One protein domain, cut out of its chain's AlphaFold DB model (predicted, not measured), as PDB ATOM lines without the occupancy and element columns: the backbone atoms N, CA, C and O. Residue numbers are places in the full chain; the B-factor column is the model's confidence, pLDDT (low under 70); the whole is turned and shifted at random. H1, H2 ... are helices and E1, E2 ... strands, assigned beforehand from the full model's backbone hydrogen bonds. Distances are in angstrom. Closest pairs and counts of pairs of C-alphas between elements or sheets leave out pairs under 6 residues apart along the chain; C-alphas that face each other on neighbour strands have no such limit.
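This is residues 200 to 321 of the 322 residues of an uncharacterized protein of Cohnella nanjingensis (UniProt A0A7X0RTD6). A twisted five-strand sheet, E4 E3 E6 E7 E8, makes one wall, and a smaller three-strand sheet, E1 E2 E5, is partly face to face with it, nearest where E5 comes beside E6. Short helix H1 sits at the wider side between the sheets, and the longer helix H2 begins near both sheets and slants across H1 toward the last printed residue. The printed part has 122 residues, with two named helices and eight named strands in the order H1 E1 E2 E3 E4 E5 E6 E7 E8 H2, and both sheets are antiparallel throughout. The class is mixed, helices and strands. The whole is compact, with a radius of gyration of the C-alphas of 14.0 A, and its C-alphas span 38 by 35 by 27 A.

The larger sheet runs, strand beside strand, E4, residues 236 to 239; E3, residues 227 to 233; E6, residues 255 to 262; E7, residues 268 to 275; and E8, residues 296 to 299. Its edge strands are E4 and E8, and from edge to edge the strands' lines turn by 73 degrees. E6, E7 and E8 form a meander, each strand the antiparallel neighbour of the one before. E6 and E7 are a hairpin at 168 degrees, with N 259 and O 272 at 2.9 A. E7 and E8 are a hairpin too, with N 298 and O 273 at 2.8 A. On the other side of E6, E3 is antiparallel to it at 160 degrees, with N 230 and O 258 at 2.8 A. E3 and E4 are a hairpin, with N 238 and O 231 at 2.8 A. The smaller sheet runs E1, residues 208 to 211; E2, residues 214 to 218; and E5, residues 245 to 249. E1 and E2 are a hairpin, with N 216 and O 209 at 2.8 A. E2 and E5 are antiparallel at 162 degrees, with N 217 and O 246 at 2.9 A. E5 and E6 are near each other, with 6 pairs of C-alphas within 10 A, while E2 and E6 are only just apart, their closest C-alphas 8.5 A from each other. H1, residues 200 to 205, only grazes the larger sheet, with its residues 200 to 204; the closest C-alphas of H1 and E6 are those of Leu 200 and Arg 261, 6.5 A apart. H2, residues 307 to 319, touches H1 at a steep tilt of 56 degrees, opposite ways; their closest C-alphas are those of Gln 202 and Ile 314, 6.2 A apart. In H1 and H2 every O i to N i+4 pair is within hydrogen-bond range.

H1, six residues, begins at C-alpha 200, at (153.547, 196.771, 240.185). E1, E4 and E8 have four residues each. From first to last C-alpha, E2 measures 13.1 A, E5 13.9 A, E3 20.1 A and E7 19.1 A. E6 measures 22.5 A, from C-alpha 255 at (163.315, 202.662, 223.589) to C-alpha 262. H2 measures 18.8 A and ends at C-alpha 319, at (160.954, 188.292, 253.511).

The two C-alphas farthest apart are those of Ala 264 and Asn 290, 40.6 A. The printed part has no cut. E7 to E8 is a long link, residues 276 to 295, while E2 to E3 and E8 to H2 are short links and the others are tight. The mean pLDDT of the printed part is 91.0; residues 222 to 225 and residue 321 are under 70.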
ATOM      1  N   LEU A 200     153.133 196.889 241.579       92.12
ATOM      2  CA  LEU A 200     153.547 196.771 240.185       92.12
ATOM      3  C   LEU A 200     154.984 196.266 240.096       92.12
ATOM      4  O   LEU A 200     155.251 195.382 239.283       92.12
ATOM      5  N   ALA A 201     155.891 196.772 240.934       94.06
ATOM      6  CA  ALA A 201     157.288 196.355 240.944       94.06
ATOM      7  C   ALA A 201     157.411 194.840 241.167       94.06
ATOM      8  O   ALA A 201     158.065 194.142 240.387       94.06
ATOM      9  N   GLN A 202     156.720 194.312 242.183       91.56
ATOM     10  CA  GLN A 202     156.681 192.884 242.501       91.56
ATOM     11  C   GLN A 202     156.199 192.048 241.308       91.56
ATOM     12  O   GLN A 202     156.837 191.060 240.940       91.56
ATOM     13  N   ALA A 203     155.105 192.463 240.662       89.62
ATOM     14  CA  ALA A 203     154.552 191.751 239.514       89.62
ATOM     15  C   ALA A 203     155.447 191.849 238.264       89.62
ATOM     16  O   ALA A 203     155.648 190.856 237.561       89.62
ATOM     17  N   LEU A 204     155.994 193.031 237.979       93.06
ATOM     18  CA  LEU A 204     156.817 193.297 236.805       93.06
ATOM     19  C   LEU A 204     158.177 192.607 236.921       93.06
ATOM     20  O   LEU A 204     158.526 191.793 236.066       93.06
ATOM     21  N   PHE A 205     158.948 192.891 237.970       94.75
ATOM     22  CA  PHE A 205     160.358 192.499 238.034       94.75
ATOM     23  C   PHE A 205     160.580 191.021 238.376       94.75
ATOM     24  O   PHE A 205     161.645 190.487 238.054       94.75
ATOM     25  N   ALA A 206     159.560 190.317 238.881       91.44
ATOM     26  CA  ALA A 206     159.535 188.851 238.893       91.44
ATOM     27  C   ALA A 206     159.518 188.250 237.469       91.44
ATOM     28  O   ALA A 206     159.991 187.135 237.244       91.44
ATOM     29  N   ASN A 207     159.004 189.000 236.490       93.75
ATOM     30  CA  ASN A 207     158.798 188.568 235.108       93.75
ATOM     31  C   ASN A 207     159.759 189.217 234.095       93.75
ATOM     32  O   ASN A 207     159.631 188.982 232.886       93.75
ATOM     33  N   VAL A 208     160.733 190.000 234.572       96.50
ATOM     34  CA  VAL A 208     161.778 190.631 233.757       96.50
ATOM     35  C   VAL A 208     163.086 189.848 233.865       96.50
ATOM     36  O   VAL A 208     163.600 189.575 234.955       96.50
ATOM     37  N   LYS A 209     163.676 189.513 232.718       96.69
ATOM     38  CA  LYS A 209     164.990 188.865 232.619       96.69
ATOM     39  C   LYS A 209     165.884 189.635 231.663       96.69
ATOM     40  O   LYS A 209     165.413 190.111 230.636       96.69
ATOM     41  N   LEU A 210     167.162 189.713 232.001       96.06
ATOM     42  CA  LEU A 210     168.198 190.292 231.165       96.06
ATOM     43  C   LEU A 210     169.249 189.214 230.936       96.06
ATOM     44  O   LEU A 210     169.790 188.685 231.902       96.06
ATOM     45  N   ASP A 211     169.473 188.855 229.679       95.12
ATOM     46  CA  ASP A 211     170.443 187.830 229.297       95.12
ATOM     47  C   ASP A 211     170.981 188.125 227.896       95.12
ATOM     48  O   ASP A 211     170.210 188.494 227.007       95.12
ATOM     49  N   GLY A 212     172.298 188.011 227.709       90.56
ATOM     50  CA  GLY A 212     172.960 188.177 226.409       90.56
ATOM     51  C   GLY A 212     172.587 189.455 225.640       90.56
ATOM     52  O   GLY A 212     172.385 189.394 224.431       90.56
ATOM     53  N   GLY A 213     172.426 190.597 226.323       94.00
ATOM     54  CA  GLY A 213     172.010 191.856 225.684       94.00
ATOM     55  C   GLY A 213     170.539 191.887 225.247       94.00
ATOM     56  O   GLY A 213     170.160 192.648 224.356       94.00
ATOM     57  N   LYS A 214     169.691 191.045 225.847       97.25
ATOM     58  CA  LYS A 214     168.256 190.986 225.566       97.25
ATOM     59  C   LYS A 214     167.433 191.108 226.843       97.25
ATOM     60  O   LYS A 214     167.545 190.286 227.751       97.25
ATOM     61  N   LEU A 215     166.542 192.096 226.875       98.19
ATOM     62  CA  LEU A 215     165.508 192.231 227.893       98.19
ATOM     63  C   LEU A 215     164.297 191.386 227.492       98.19
ATOM     64  O   LEU A 215     163.710 191.583 226.431       98.19
ATOM     65  N   THR A 216     163.897 190.450 228.340       98.25
ATOM     66  CA  THR A 216     162.681 189.653 228.173       98.25
ATOM     67  C   THR A 216     161.677 190.030 229.250       98.25
ATOM     68  O   THR A 216     162.003 189.968 230.433       98.25
ATOM     69  N   VAL A 217     160.452 190.367 228.848       97.31
ATOM     70  CA  VAL A 217     159.360 190.757 229.750       97.31
ATOM     71  C   VAL A 217     158.158 189.861 229.496       97.31
ATOM     72  O   VAL A 217     157.686 189.756 228.364       97.31
ATOM     73  N   THR A 218     157.659 189.204 230.540       96.31
ATOM     74  CA  THR A 218     156.368 188.501 230.488       96.31
ATOM     75  C   THR A 218     155.321 189.364 231.172       96.31
ATOM     76  O   THR A 218     155.435 189.636 232.362       96.31
ATOM     77  N   VAL A 219     154.311 189.818 230.432       94.06
ATOM     78  CA  VAL A 219     153.262 190.668 231.002       94.06
ATOM     79  C   VAL A 219     152.409 189.825 231.961       94.06
ATOM     80  O   VAL A 219     151.899 188.782 231.537       94.06
ATOM     81  N   PRO A 220     152.231 190.226 233.232       88.88
ATOM     82  CA  PRO A 220     151.405 189.489 234.187       88.88
ATOM     83  C   PRO A 220     149.958 189.290 233.694       88.88
ATOM     84  O   PRO A 220     149.387 190.165 233.048       88.88
ATOM     85  N   LYS A 221     149.359 188.125 233.993       81.62
ATOM     86  CA  LYS A 221     147.946 187.803 233.679       81.62
ATOM     87  C   LYS A 221     146.948 188.201 234.780       81.62
ATOM     88  O   LYS A 221     145.750 188.124 234.530       81.62
ATOM     89  N   GLY A 222     147.428 188.502 235.993       67.56
ATOM     90  CA  GLY A 222     146.599 188.767 237.184       67.56
ATOM     91  C   GLY A 222     145.754 190.039 237.062       67.56
ATOM     92  O   GLY A 222     145.793 190.677 236.021       67.56
ATOM     93  N   ARG A 223     144.994 190.408 238.109       56.25
ATOM     94  CA  ARG A 223     144.114 191.599 238.116       56.25
ATOM     95  C   ARG A 223     144.883 192.829 237.600       56.25
ATOM     96  O   ARG A 223     145.715 193.379 238.310       56.25
ATOM     97  N   THR A 224     144.617 193.212 236.350       60.66
ATOM     98  CA  THR A 224     145.252 194.332 235.635       60.66
ATOM     99  C   THR A 224     144.424 195.609 235.737       60.66
ATOM    100  O   THR A 224     144.604 196.518 234.931       60.66
ATOM    101  N   ASP A 225     143.470 195.676 236.666       69.44
ATOM    102  CA  ASP A 225     142.649 196.871 236.845       69.44
ATOM    103  C   ASP A 225     143.576 198.037 237.210       69.44
ATOM    104  O   ASP A 225     144.308 197.978 238.196       69.44
ATOM    105  N   GLY A 226     143.610 199.050 236.344       80.88
ATOM    106  CA  GLY A 226     144.521 200.187 236.462       80.88
ATOM    107  C   GLY A 226     145.980 199.912 236.079       80.88
ATOM    108  O   GLY A 226     146.780 200.833 236.151       80.88
ATOM    109  N   VAL A 227     146.364 198.703 235.648       91.00
ATOM    110  CA  VAL A 227     147.753 198.384 235.264       91.00
ATOM    111  C   VAL A 227     147.912 198.343 233.749       91.00
ATOM    112  O   VAL A 227     147.186 197.633 233.055       91.00
ATOM    113  N   SER A 228     148.912 199.052 233.231       92.62
ATOM    114  CA  SER A 228     149.247 199.070 231.806       92.62
ATOM    115  C   SER A 228     150.723 198.785 231.569       92.62
ATOM    116  O   SER A 228     151.579 199.168 232.360       92.62
ATOM    117  N   PHE A 229     151.010 198.119 230.451       95.62
ATOM    118  CA  PHE A 229     152.361 197.824 229.982       95.62
ATOM    119  C   PHE A 229     152.480 198.260 228.529       95.62
ATOM    120  O   PHE A 229     151.645 197.900 227.697       95.62
ATOM    121  N   LEU A 230     153.528 199.007 228.215       96.94
ATOM    122  CA  LEU A 230     153.787 199.548 226.893       96.94
ATOM    123  C   LEU A 230     155.243 199.299 226.517       96.94
ATOM    124  O   LEU A 230     156.137 199.320 227.358       96.94
ATOM    125  N   TYR A 231     155.480 199.079 225.233       98.19
ATOM    126  CA  TYR A 231     156.785 199.298 224.631       98.19
ATOM    127  C   TYR A 231     156.770 200.649 223.936       98.19
ATOM    128  O   TYR A 231     155.821 200.950 223.208       98.19
ATOM    129  N   PHE A 232     157.825 201.430 224.128       97.25
ATOM    130  CA  PHE A 232     158.029 202.671 223.399       97.25
ATOM    131  C   PHE A 232     159.319 202.620 222.583       97.25
ATOM    132  O   PHE A 232     160.291 201.967 222.966       97.25
ATOM    133  N   GLN A 233     159.322 203.331 221.458       96.62
ATOM    134  CA  GLN A 233     160.515 203.644 220.677       96.62
ATOM    135  C   GLN A 233     160.340 205.013 220.013       96.62
ATOM    136  O   GLN A 233     159.530 205.183 219.098       96.62
ATOM    137  N   GLY A 234     161.097 206.004 220.483       93.38
ATOM    138  CA  GLY A 234     160.833 207.405 220.165       93.38
ATOM    139  C   GLY A 234     159.433 207.801 220.640       93.38
ATOM    140  O   GLY A 234     159.073 207.529 221.777       93.38
ATOM    141  N   ALA A 235     158.637 208.406 219.757       92.88
ATOM    142  CA  ALA A 235     157.254 208.794 220.052       92.88
ATOM    143  C   ALA A 235     156.227 207.664 219.841       92.88
ATOM    144  O   ALA A 235     155.032 207.869 220.041       92.88
ATOM    145  N   LYS A 236     156.654 206.488 219.359       96.19
ATOM    146  CA  LYS A 236     155.743 205.378 219.077       96.19
ATOM    147  C   LYS A 236     155.572 204.516 220.316       96.19
ATOM    148  O   LYS A 236     156.556 203.988 220.825       96.19
ATOM    149  N   GLU A 237     154.323 204.282 220.696       96.81
ATOM    150  CA  GLU A 237     153.951 203.393 221.794       96.81
ATOM    151  C   GLU A 237     153.166 202.182 221.285       96.81
ATOM    152  O   GLU A 237     152.481 202.218 220.260       96.81
ATOM    153  N   THR A 238     153.299 201.054 221.974       97.38
ATOM    154  CA  THR A 238     152.580 199.816 221.672       97.38
ATOM    155  C   THR A 238     152.206 199.120 222.969       97.38
ATOM    156  O   THR A 238     153.079 198.717 223.734       97.38
ATOM    157  N   THR A 239     150.907 198.949 223.206       96.19
ATOM    158  CA  THR A 239     150.394 198.222 224.370       96.19
ATOM    159  C   THR A 239     150.813 196.755 224.322       96.19
ATOM    160  O   THR A 239     150.661 196.074 223.305       96.19
ATOM    161  N   LEU A 240     151.322 196.256 225.444       95.81
ATOM    162  CA  LEU A 240     151.731 194.871 225.622       95.81
ATOM    163  C   LEU A 240     150.575 194.077 226.231       95.81
ATOM    164  O   LEU A 240     150.014 194.444 227.260       95.81
ATOM    165  N   ALA A 241     150.202 192.980 225.578       93.06
ATOM    166  CA  ALA A 241     149.036 192.202 225.963       93.06
ATOM    167  C   ALA A 241     149.324 191.326 227.202       93.06
ATOM    168  O   ALA A 241     150.367 190.659 227.243       93.06
ATOM    169  N   PRO A 242     148.392 191.245 228.172       92.44
ATOM    170  CA  PRO A 242     148.522 190.380 229.342       92.44
ATOM    171  C   PRO A 242     148.849 188.924 228.993       92.44
ATOM    172  O   PRO A 242     148.300 188.332 228.059       92.44
ATOM    173  N   GLY A 243     149.771 188.327 229.747       92.06
ATOM    174  CA  GLY A 243     150.225 186.948 229.567       92.06
ATOM    175  C   GLY A 243     151.111 186.690 228.355       92.06
ATOM    176  O   GLY A 243     151.511 185.540 228.149       92.06
ATOM    177  N   LYS A 244     151.414 187.706 227.539       96.00
ATOM    178  CA  LYS A 244     152.354 187.578 226.425       96.00
ATOM    179  C   LYS A 244     153.781 187.841 226.889       96.00
ATOM    180  O   LYS A 244     154.041 188.611 227.812       96.00
ATOM    181  N   LYS A 245     154.711 187.173 226.213       97.62
ATOM    182  CA  LYS A 245     156.150 187.312 226.413       97.62
ATOM    183  C   LYS A 245     156.732 188.129 225.268       97.62
ATOM    184  O   LYS A 245     156.495 187.807 224.106       97.62
ATOM    185  N   TYR A 246     157.519 189.134 225.615       98.19
ATOM    186  CA  TYR A 246     158.195 190.034 224.692       98.19
ATOM    187  C   TYR A 246     159.699 189.999 224.936       98.19
ATOM    188  O   TYR A 246     160.146 189.739 226.054       98.19
ATOM    189  N   ALA A 247     160.476 190.238 223.886       98.06
ATOM    190  CA  ALA A 247     161.928 190.262 223.949       98.06
ATOM    191  C   ALA A 247     162.467 191.425 223.114       98.06
ATOM    192  O   ALA A 247     162.113 191.553 221.945       98.06
ATOM    193  N   TYR A 248     163.339 192.226 223.714       98.06
ATOM    194  CA  TYR A 248     163.891 193.444 223.133       98.06
ATOM    195  C   TYR A 248     165.411 193.442 223.262       98.06
ATOM    196  O   TYR A 248     165.943 193.071 224.308       98.06
ATOM    197  N   ALA A 249     166.112 193.848 222.205       97.81
ATOM    198  CA  ALA A 249     167.555 194.055 222.270       97.81
ATOM    199  C   ALA A 249     167.879 195.268 223.159       97.81
ATOM    200  O   ALA A 249     167.170 196.274 223.120       97.81
ATOM    201  N   THR A 250     168.949 195.181 223.946       96.69
ATOM    202  CA  THR A 250     169.528 196.337 224.642       96.69
ATOM    203  C   THR A 250     170.401 197.163 223.694       96.69
ATOM    204  O   THR A 250     170.774 196.698 222.619       96.69
ATOM    205  N   GLY A 251     170.739 198.391 224.081       94.81
ATOM    206  CA  GLY A 251     171.441 199.365 223.239       94.81
ATOM    207  C   GLY A 251     170.531 200.089 222.238       94.81
ATOM    208  O   GLY A 251     171.008 200.878 221.424       94.81
ATOM    209  N   VAL A 252     169.217 199.846 222.283       96.19
ATOM    210  CA  VAL A 252     168.252 200.565 221.444       96.19
ATOM    211  C   VAL A 252     167.925 201.905 222.099       96.19
ATOM    212  O   VAL A 252     167.224 201.969 223.109       96.19
ATOM    213  N   LYS A 253     168.431 202.987 221.501       94.94
ATOM    214  CA  LYS A 253     168.218 204.360 221.973       94.94
ATOM    215  C   LYS A 253     166.747 204.750 221.984       94.94
ATOM    216  O   LYS A 253     166.012 204.461 221.040       94.94
ATOM    217  N   ASN A 254     166.364 205.508 223.013       95.12
ATOM    218  CA  ASN A 254     165.020 206.063 223.187       95.12
ATOM    219  C   ASN A 254     163.925 204.990 223.103       95.12
ATOM    220  O   ASN A 254     162.834 205.256 222.598       95.12
ATOM    221  N   ALA A 255     164.237 203.778 223.559       97.25
ATOM    222  CA  ALA A 255     163.315 202.662 223.589       97.25
ATOM    223  C   ALA A 255     163.312 201.999 224.962       97.25
ATOM    224  O   ALA A 255     164.308 202.021 225.693       97.25
ATOM    225  N   GLY A 256     162.184 201.390 225.302       97.56
ATOM    226  CA  GLY A 256     162.000 200.822 226.622       97.56
ATOM    227  C   GLY A 256     160.651 200.171 226.826       97.56
ATOM    228  O   GLY A 256     159.776 200.187 225.960       97.56
ATOM    229  N   VAL A 257     160.507 199.586 228.008       98.00
ATOM    230  CA  VAL A 257     159.221 199.129 228.527       98.00
ATOM    231  C   VAL A 257     158.767 200.125 229.577       98.00
ATOM    232  O   VAL A 257     159.503 200.392 230.520       98.00
ATOM    233  N   TYR A 258     157.567 200.660 229.415       97.38
ATOM    234  CA  TYR A 258     156.912 201.510 230.397       97.38
ATOM    235  C   TYR A 258     155.767 200.726 231.028       97.38
ATOM    236  O   TYR A 258     154.980 200.088 230.325       97.38
ATOM    237  N   ALA A 259     155.695 200.723 232.350       96.50
ATOM    238  CA  ALA A 259     154.617 200.091 233.085       96.50
ATOM    239  C   ALA A 259     154.128 201.031 234.176       96.50
ATOM    240  O   ALA A 259     154.945 201.622 234.876       96.50
ATOM    241  N   TYR A 260     152.814 201.128 234.350       95.31
ATOM    242  CA  TYR A 260     152.221 201.957 235.395       95.31
ATOM    243  C   TYR A 260     150.961 201.319 235.975       95.31
ATOM    244  O   TYR A 260     150.308 200.498 235.324       95.31
ATOM    245  N   ARG A 261     150.639 201.705 237.209       93.50
ATOM    246  CA  ARG A 261     149.442 201.332 237.964       93.50
ATOM    247  C   ARG A 261     148.708 202.602 238.384       93.50
ATOM    248  O   ARG A 261     149.325 203.512 238.933       93.50
ATOM    249  N   THR A 262     147.403 202.648 238.148       92.25
ATOM    250  CA  THR A 262     146.533 203.762 238.525       92.25
ATOM    251  C   THR A 262     145.584 203.399 239.657       92.25
ATOM    252  O   THR A 262     145.129 202.259 239.755       92.25
ATOM    253  N   GLU A 263     145.206 204.395 240.450       87.12
ATOM    254  CA  GLU A 263     144.082 204.296 241.383       87.12
ATOM    255  C   GLU A 263     142.722 204.351 240.663       87.12
ATOM    256  O   GLU A 263     142.636 204.585 239.454       87.12
ATOM    257  N   ALA A 264     141.628 204.182 241.415       82.25
ATOM    258  CA  ALA A 264     140.261 204.245 240.888       82.25
ATOM    259  C   ALA A 264     139.918 205.600 240.230       82.25
ATOM    260  O   ALA A 264     139.074 205.651 239.335       82.25
ATOM    261  N   GLY A 265     140.584 206.684 240.648       82.50
ATOM    262  CA  GLY A 265     140.483 208.022 240.053       82.50
ATOM    263  C   GLY A 265     141.331 208.231 238.791       82.50
ATOM    264  O   GLY A 265     141.209 209.269 238.145       82.50
ATOM    265  N   GLY A 266     142.167 207.257 238.417       85.75
ATOM    266  CA  GLY A 266     143.015 207.302 237.224       85.75
ATOM    267  C   GLY A 266     144.378 207.975 237.414       85.75
ATOM    268  O   GLY A 266     145.158 207.994 236.462       85.75
ATOM    269  N   ALA A 267     144.698 208.494 238.605       90.69
ATOM    270  CA  ALA A 267     146.044 208.984 238.897       90.69
ATOM    271  C   ALA A 267     147.040 207.818 238.949       90.69
ATOM    272  O   ALA A 267     146.701 206.723 239.398       90.69
ATOM    273  N   ILE A 268     148.267 208.045 238.476       92.38
ATOM    274  CA  ILE A 268     149.340 207.049 238.538       92.38
ATOM    275  C   ILE A 268     149.852 206.985 239.980       92.38
ATOM    276  O   ILE A 268     150.351 207.977 240.503       92.38
ATOM    277  N   GLU A 269     149.739 205.815 240.607       91.94
ATOM    278  CA  GLU A 269     150.271 205.556 241.952       91.94
ATOM    279  C   GLU A 269     151.690 204.981 241.911       91.94
ATOM    280  O   GLU A 269     152.450 205.108 242.866       91.94
ATOM    281  N   GLU A 270     152.036 204.280 240.833       93.44
ATOM    282  CA  GLU A 270     153.292 203.548 240.717       93.44
ATOM    283  C   GLU A 270     153.639 203.382 239.240       93.44
ATOM    284  O   GLU A 270     152.796 202.951 238.452       93.44
ATOM    285  N   GLU A 271     154.873 203.690 238.853       95.81
ATOM    286  CA  GLU A 271     155.342 203.480 237.487       95.81
ATOM    287  C   GLU A 271     156.831 203.158 237.410       95.81
ATOM    288  O   GLU A 271     157.613 203.509 238.295       95.81
ATOM    289  N   TYR A 272     157.198 202.495 236.312       97.12
ATOM    290  CA  TYR A 272     158.563 202.123 235.986       97.12
ATOM    291  C   TYR A 272     158.831 202.244 234.493       97.12
ATOM    292  O   TYR A 272     158.131 201.662 233.659       97.12
ATOM    293  N   TRP A 273     159.927 202.917 234.172       97.19
ATOM    294  CA  TRP A 273     160.511 202.964 232.839       97.19
ATOM    295  C   TRP A 273     161.750 202.081 232.809       97.19
ATOM    296  O   TRP A 273     162.727 202.376 233.487       97.19
ATOM    297  N   ILE A 274     161.741 201.009 232.022       97.56
ATOM    298  CA  ILE A 274     162.915 200.173 231.761       97.56
ATOM    299  C   ILE A 274     163.524 200.612 230.432       97.56
ATOM    300  O   ILE A 274     163.060 200.211 229.363       97.56
ATOM    301  N   TRP A 275     164.568 201.429 230.499       97.62
ATOM    302  CA  TRP A 275     165.293 201.920 229.332       97.62
ATOM    303  C   TRP A 275     166.210 200.832 228.775       97.62
ATOM    304  O   TRP A 275     167.010 200.257 229.514       97.62
ATOM    305  N   LEU A 276     166.114 200.563 227.469       97.44
ATOM    306  CA  LEU A 276     166.942 199.562 226.782       97.44
ATOM    307  C   LEU A 276     168.364 200.046 226.506       97.44
ATOM    308  O   LEU A 276     169.222 199.231 226.190       97.44
ATOM    309  N   ASP A 277     168.611 201.347 226.611       95.75
ATOM    310  CA  ASP A 277     169.935 201.952 226.521       95.75
ATOM    311  C   ASP A 277     170.056 203.044 227.597       95.75
ATOM    312  O   ASP A 277     169.409 204.091 227.463       95.75
ATOM    313  N   PRO A 278     170.873 202.842 228.648       93.25
ATOM    314  CA  PRO A 278     171.160 203.868 229.653       93.25
ATOM    315  C   PRO A 278     171.787 205.150 229.076       93.25
ATOM    316  O   PRO A 278     171.720 206.211 229.692       93.25
ATOM    317  N   GLY A 279     172.378 205.081 227.881       92.19
ATOM    318  CA  GLY A 279     172.882 206.225 227.122       92.19
ATOM    319  C   GLY A 279     171.828 206.956 226.295       92.19
ATOM    320  O   GLY A 279     172.182 207.859 225.533       92.19
ATOM    321  N   SER A 280     170.549 206.592 226.418       91.00
ATOM    322  CA  SER A 280     169.461 207.275 225.716       91.00
ATOM    323  C   SER A 280     169.441 208.766 226.071       91.00
ATOM    324  O   SER A 280     169.368 209.101 227.252       91.00
ATOM    325  N   PRO A 281     169.440 209.686 225.088       83.88
ATOM    326  CA  PRO A 281     169.376 211.124 225.357       83.88
ATOM    327  C   PRO A 281     168.146 211.536 226.172       83.88
ATOM    328  O   PRO A 281     168.233 212.433 227.006       83.88
ATOM    329  N   ASN A 282     167.019 210.847 225.982       84.38
ATOM    330  CA  ASN A 282     165.796 211.112 226.740       84.38
ATOM    331  C   ASN A 282     165.891 210.665 228.210       84.38
ATOM    332  O   ASN A 282     165.088 211.098 229.031       84.38
ATOM    333  N   LEU A 283     166.884 209.845 228.559       84.75
ATOM    334  CA  LEU A 283     167.164 209.430 229.925       84.75
ATOM    335  C   LEU A 283     168.285 210.292 230.502       84.75
ATOM    336  O   LEU A 283     169.469 210.047 230.267       84.75
ATOM    337  N   ALA A 284     167.901 211.321 231.258       79.25
ATOM    338  CA  ALA A 284     168.829 212.218 231.946       79.25
ATOM    339  C   ALA A 284     169.968 212.751 231.045       79.25
ATOM    340  O   ALA A 284     171.094 212.923 231.508       79.25
ATOM    341  N   TYR A 285     169.687 213.016 229.763       78.56
ATOM    342  CA  TYR A 285     170.662 213.484 228.766       78.56
ATOM    343  C   TYR A 285     171.787 212.482 228.445       78.56
ATOM    344  O   TYR A 285     172.895 212.884 228.093       78.56
ATOM    345  N   GLY A 286     171.526 211.174 228.559       79.88
ATOM    346  CA  GLY A 286     172.453 210.105 228.160       79.88
ATOM    347  C   GLY A 286     173.665 209.920 229.079       79.88
ATOM    348  O   GLY A 286     174.591 209.179 228.751       79.88
ATOM    349  N   ILE A 287     173.665 210.563 230.245       83.62
ATOM    350  CA  ILE A 287     174.769 210.555 231.219       83.62
ATOM    351  C   ILE A 287     175.169 209.155 231.719       83.62
ATOM    352  O   ILE A 287     176.266 208.978 232.249       83.62
ATOM    353  N   TYR A 288     174.303 208.150 231.573       86.81
ATOM    354  CA  TYR A 288     174.577 206.786 232.025       86.81
ATOM    355  C   TYR A 288     175.204 205.903 230.934       86.81
ATOM    356  O   TYR A 288     175.636 204.788 231.226       86.81
ATOM    357  N   GLY A 289     175.339 206.410 229.701       76.12
ATOM    358  CA  GLY A 289     175.690 205.645 228.495       76.12
ATOM    359  C   GLY A 289     177.059 204.973 228.441       76.12
ATOM    360  O   GLY A 289     177.332 204.269 227.482       76.12
ATOM    361  N   ASN A 290     177.906 205.134 229.456       79.31
ATOM    362  CA  ASN A 290     179.235 204.519 229.527       79.31
ATOM    363  C   ASN A 290     179.541 203.953 230.922       79.31
ATOM    364  O   ASN A 290     180.694 203.905 231.347       79.31
ATOM    365  N   GLN A 291     178.502 203.579 231.676       85.50
ATOM    366  CA  GLN A 291     178.647 203.148 233.072       85.50
ATOM    367  C   GLN A 291     178.343 201.651 233.290       85.50
ATOM    368  O   GLN A 291     178.153 201.202 234.420       85.50
ATOM    369  N   GLY A 292     178.352 200.865 232.204       85.31
ATOM    370  CA  GLY A 292     178.369 199.395 232.235       85.31
ATOM    371  C   GLY A 292     177.010 198.705 232.393       85.31
ATOM    372  O   GLY A 292     176.968 197.484 232.496       85.31
ATOM    373  N   LEU A 293     175.905 199.453 232.404       90.38
ATOM    374  CA  LEU A 293     174.555 198.890 232.433       90.38
ATOM    375  C   LEU A 293     174.025 198.624 231.019       90.38
ATOM    376  O   LEU A 293     174.210 199.440 230.122       90.38
ATOM    377  N   SER A 294     173.307 197.512 230.836       93.25
ATOM    378  CA  SER A 294     172.555 197.254 229.595       93.25
ATOM    379  C   SER A 294     171.127 197.793 229.646       93.25
ATOM    380  O   SER A 294     170.543 198.050 228.602       93.25
ATOM    381  N   VAL A 295     170.560 197.956 230.845       95.81
ATOM    382  CA  VAL A 295     169.263 198.606 231.072       95.81
ATOM    383  C   VAL A 295     169.333 199.475 232.319       95.81
ATOM    384  O   VAL A 295     170.092 199.171 233.241       95.81
ATOM    385  N   LEU A 296     168.522 200.527 232.359       95.88
ATOM    386  CA  LEU A 296     168.345 201.363 233.543       95.88
ATOM    387  C   LEU A 296     166.856 201.528 233.810       95.88
ATOM    388  O   LEU A 296     166.086 201.784 232.886       95.88
ATOM    389  N   ILE A 297     166.456 201.352 235.062       96.75
ATOM    390  CA  ILE A 297     165.071 201.528 235.482       96.75
ATOM    391  C   ILE A 297     164.937 202.924 236.085       96.75
ATOM    392  O   ILE A 297     165.826 203.357 236.814       96.75
ATOM    393  N   GLN A 298     163.844 203.614 235.791       95.50
ATOM    394  CA  GLN A 298     163.467 204.869 236.429       95.50
ATOM    395  C   GLN A 298     162.085 204.719 237.069       95.50
ATOM    396  O   GLN A 298     161.186 204.162 236.439       95.50
ATOM    397  N   ASP A 299     161.938 205.175 238.312       94.69
ATOM    398  CA  ASP A 299     160.661 205.172 239.032       94.69
ATOM    399  C   ASP A 299     159.849 206.462 238.809       94.69
ATOM    400  O   ASP A 299     160.306 207.406 238.159       94.69
ATOM    401  N   ILE A 300     158.652 206.514 239.400       92.56
ATOM    402  CA  ILE A 300     157.733 207.665 239.351       92.56
ATOM    403  C   ILE A 300     158.345 208.988 239.840       92.56
ATOM    404  O   ILE A 300     157.897 210.067 239.461       92.56
ATOM    405  N   ARG A 301     159.392 208.935 240.673       91.12
ATOM    406  CA  ARG A 301     160.099 210.110 241.212       91.12
ATOM    407  C   ARG A 301     161.361 210.424 240.414       91.12
ATOM    408  O   ARG A 301     162.196 211.214 240.851       91.12
ATOM    409  N   SER A 302     161.505 209.819 239.236       89.75
ATOM    410  CA  SER A 302     162.678 209.921 238.375       89.75
ATOM    411  C   SER A 302     163.976 209.374 238.983       89.75
ATOM    412  O   SER A 302     165.035 209.578 238.376       89.75
ATOM    413  N   LYS A 303     163.927 208.659 240.119       90.88
ATOM    414  CA  LYS A 303     165.105 207.995 240.689       90.88
ATOM    415  C   LYS A 303     165.456 206.786 239.834       90.88
ATOM    416  O   LYS A 303     164.580 206.115 239.288       90.88
ATOM    417  N   VAL A 304     166.751 206.522 239.699       93.25
ATOM    418  CA  VAL A 304     167.257 205.447 238.843       93.25
ATOM    419  C   VAL A 304     167.653 204.220 239.651       93.25
ATOM    420  O   VAL A 304     168.090 204.337 240.791       93.25
ATOM    421  N   VAL A 305     167.519 203.036 239.055       95.44
ATOM    422  CA  VAL A 305     167.788 201.753 239.712       95.44
ATOM    423  C   VAL A 305     168.264 200.692 238.717       95.44
ATOM    424  O   VAL A 305     167.819 200.643 237.567       95.44
ATOM    425  N   SER A 306     169.222 199.855 239.128       95.19
ATOM    426  CA  SER A 306     169.655 198.701 238.337       95.19
ATOM    427  C   SER A 306     168.644 197.568 238.463       95.19
ATOM    428  O   SER A 306     167.949 197.432 239.469       95.19
ATOM    429  N   LEU A 307     168.564 196.709 237.443       95.50
ATOM    430  CA  LEU A 307     167.671 195.548 237.499       95.50
ATOM    431  C   LEU A 307     167.984 194.645 238.702       95.50
ATOM    432  O   LEU A 307     167.061 194.148 239.347       95.50
ATOM    433  N   ASP A 308     169.266 194.467 239.018       94.81
ATOM    434  CA  ASP A 308     169.704 193.647 240.145       94.81
ATOM    435  C   ASP A 308     169.298 194.271 241.480       94.81
ATOM    436  O   ASP A 308     168.711 193.584 242.318       94.81
ATOM    437  N   ARG A 309     169.506 195.585 241.653       95.75
ATOM    438  CA  ARG A 309     169.090 196.291 242.869       95.75
ATOM    439  C   ARG A 309     167.575 196.259 243.059       95.75
ATOM    440  O   ARG A 309     167.114 195.966 244.158       95.75
ATOM    441  N   MET A 310     166.802 196.493 241.999       96.25
ATOM    442  CA  MET A 310     165.337 196.412 242.040       96.25
ATOM    443  C   MET A 310     164.868 195.026 242.507       96.25
ATOM    444  O   MET A 310     164.049 194.908 243.417       96.25
ATOM    445  N   LYS A 311     165.434 193.958 241.929       95.44
ATOM    446  CA  LYS A 311     165.112 192.578 242.320       95.44
ATOM    447  C   LYS A 311     165.508 192.267 243.758       95.44
ATOM    448  O   LYS A 311     164.742 191.608 244.459       95.44
ATOM    449  N   GLN A 312     166.675 192.736 244.192       95.19
ATOM    450  CA  GLN A 312     167.138 192.571 245.565       95.19
ATOM    451  C   GLN A 312     166.150 193.200 246.556       95.19
ATOM    452  O   GLN A 312     165.687 192.515 247.465       95.19
ATOM    453  N   VAL A 313     165.784 194.468 246.350       93.56
ATOM    454  CA  VAL A 313     164.872 195.204 247.241       93.56
ATOM    455  C   VAL A 313     163.498 194.534 247.313       93.56
ATOM    456  O   VAL A 313     162.948 194.351 248.397       93.56
ATOM    457  N   ILE A 314     162.957 194.094 246.172       92.25
ATOM    458  CA  ILE A 314     161.685 193.361 246.130       92.25
ATOM    459  C   ILE A 314     161.752 192.068 246.953       92.25
ATOM    460  O   ILE A 314     160.812 191.756 247.687       92.25
ATOM    461  N   ALA A 315     162.855 191.321 246.851       91.19
ATOM    462  CA  ALA A 315     163.040 190.082 247.601       91.19
ATOM    463  C   ALA A 315     163.178 190.325 249.116       91.19
ATOM    464  O   ALA A 315     162.652 189.543 249.907       91.19
ATOM    465  N   GLU A 316     163.861 191.396 249.526       89.38
ATOM    466  CA  GLU A 316     164.004 191.795 250.935       89.38
ATOM    467  C   GLU A 316     162.649 192.159 251.558       89.38
ATOM    468  O   GLU A 316     162.332 191.703 252.656       89.38
ATOM    469  N   ILE A 317     161.806 192.897 250.831       83.12
ATOM    470  CA  ILE A 317     160.464 193.280 251.294       83.12
ATOM    471  C   ILE A 317     159.537 192.069 251.412       83.12
ATOM    472  O   ILE A 317     158.722 192.022 252.331       83.12
ATOM    473  N   GLY A 318     159.661 191.088 250.513       75.88
ATOM    474  CA  GLY A 318     158.921 189.828 250.619       75.88
ATOM    475  C   GLY A 318     159.224 189.101 251.931       75.88
ATOM    476  O   GLY A 318     158.304 188.773 252.667       75.88
ATOM    477  N   LYS A 319     160.512 188.961 252.274       76.56
ATOM    478  CA  LYS A 319     160.954 188.292 253.511       76.56
ATOM    479  C   LYS A 319     160.542 189.012 254.793       76.56
ATOM    480  O   LYS A 319     160.387 188.364 255.811       76.56
ATOM    481  N   ALA A 320     160.419 190.338 254.768       70.38
ATOM    482  CA  ALA A 320     160.020 191.114 255.944       70.38
ATOM    483  C   ALA A 320     158.514 191.010 256.266       70.38
ATOM    484  O   ALA A 320     158.081 191.506 257.304       70.38
ATOM    485  N   ARG A 321     157.713 190.430 255.361       59.25
ATOM    486  CA  ARG A 321     156.264 190.231 255.522       59.25
ATOM    487  C   ARG A 321     155.884 188.795 255.917       59.25
ATOM    488  O   ARG A 321     154.716 188.591 256.242       59.25
TER     489      ARG A 321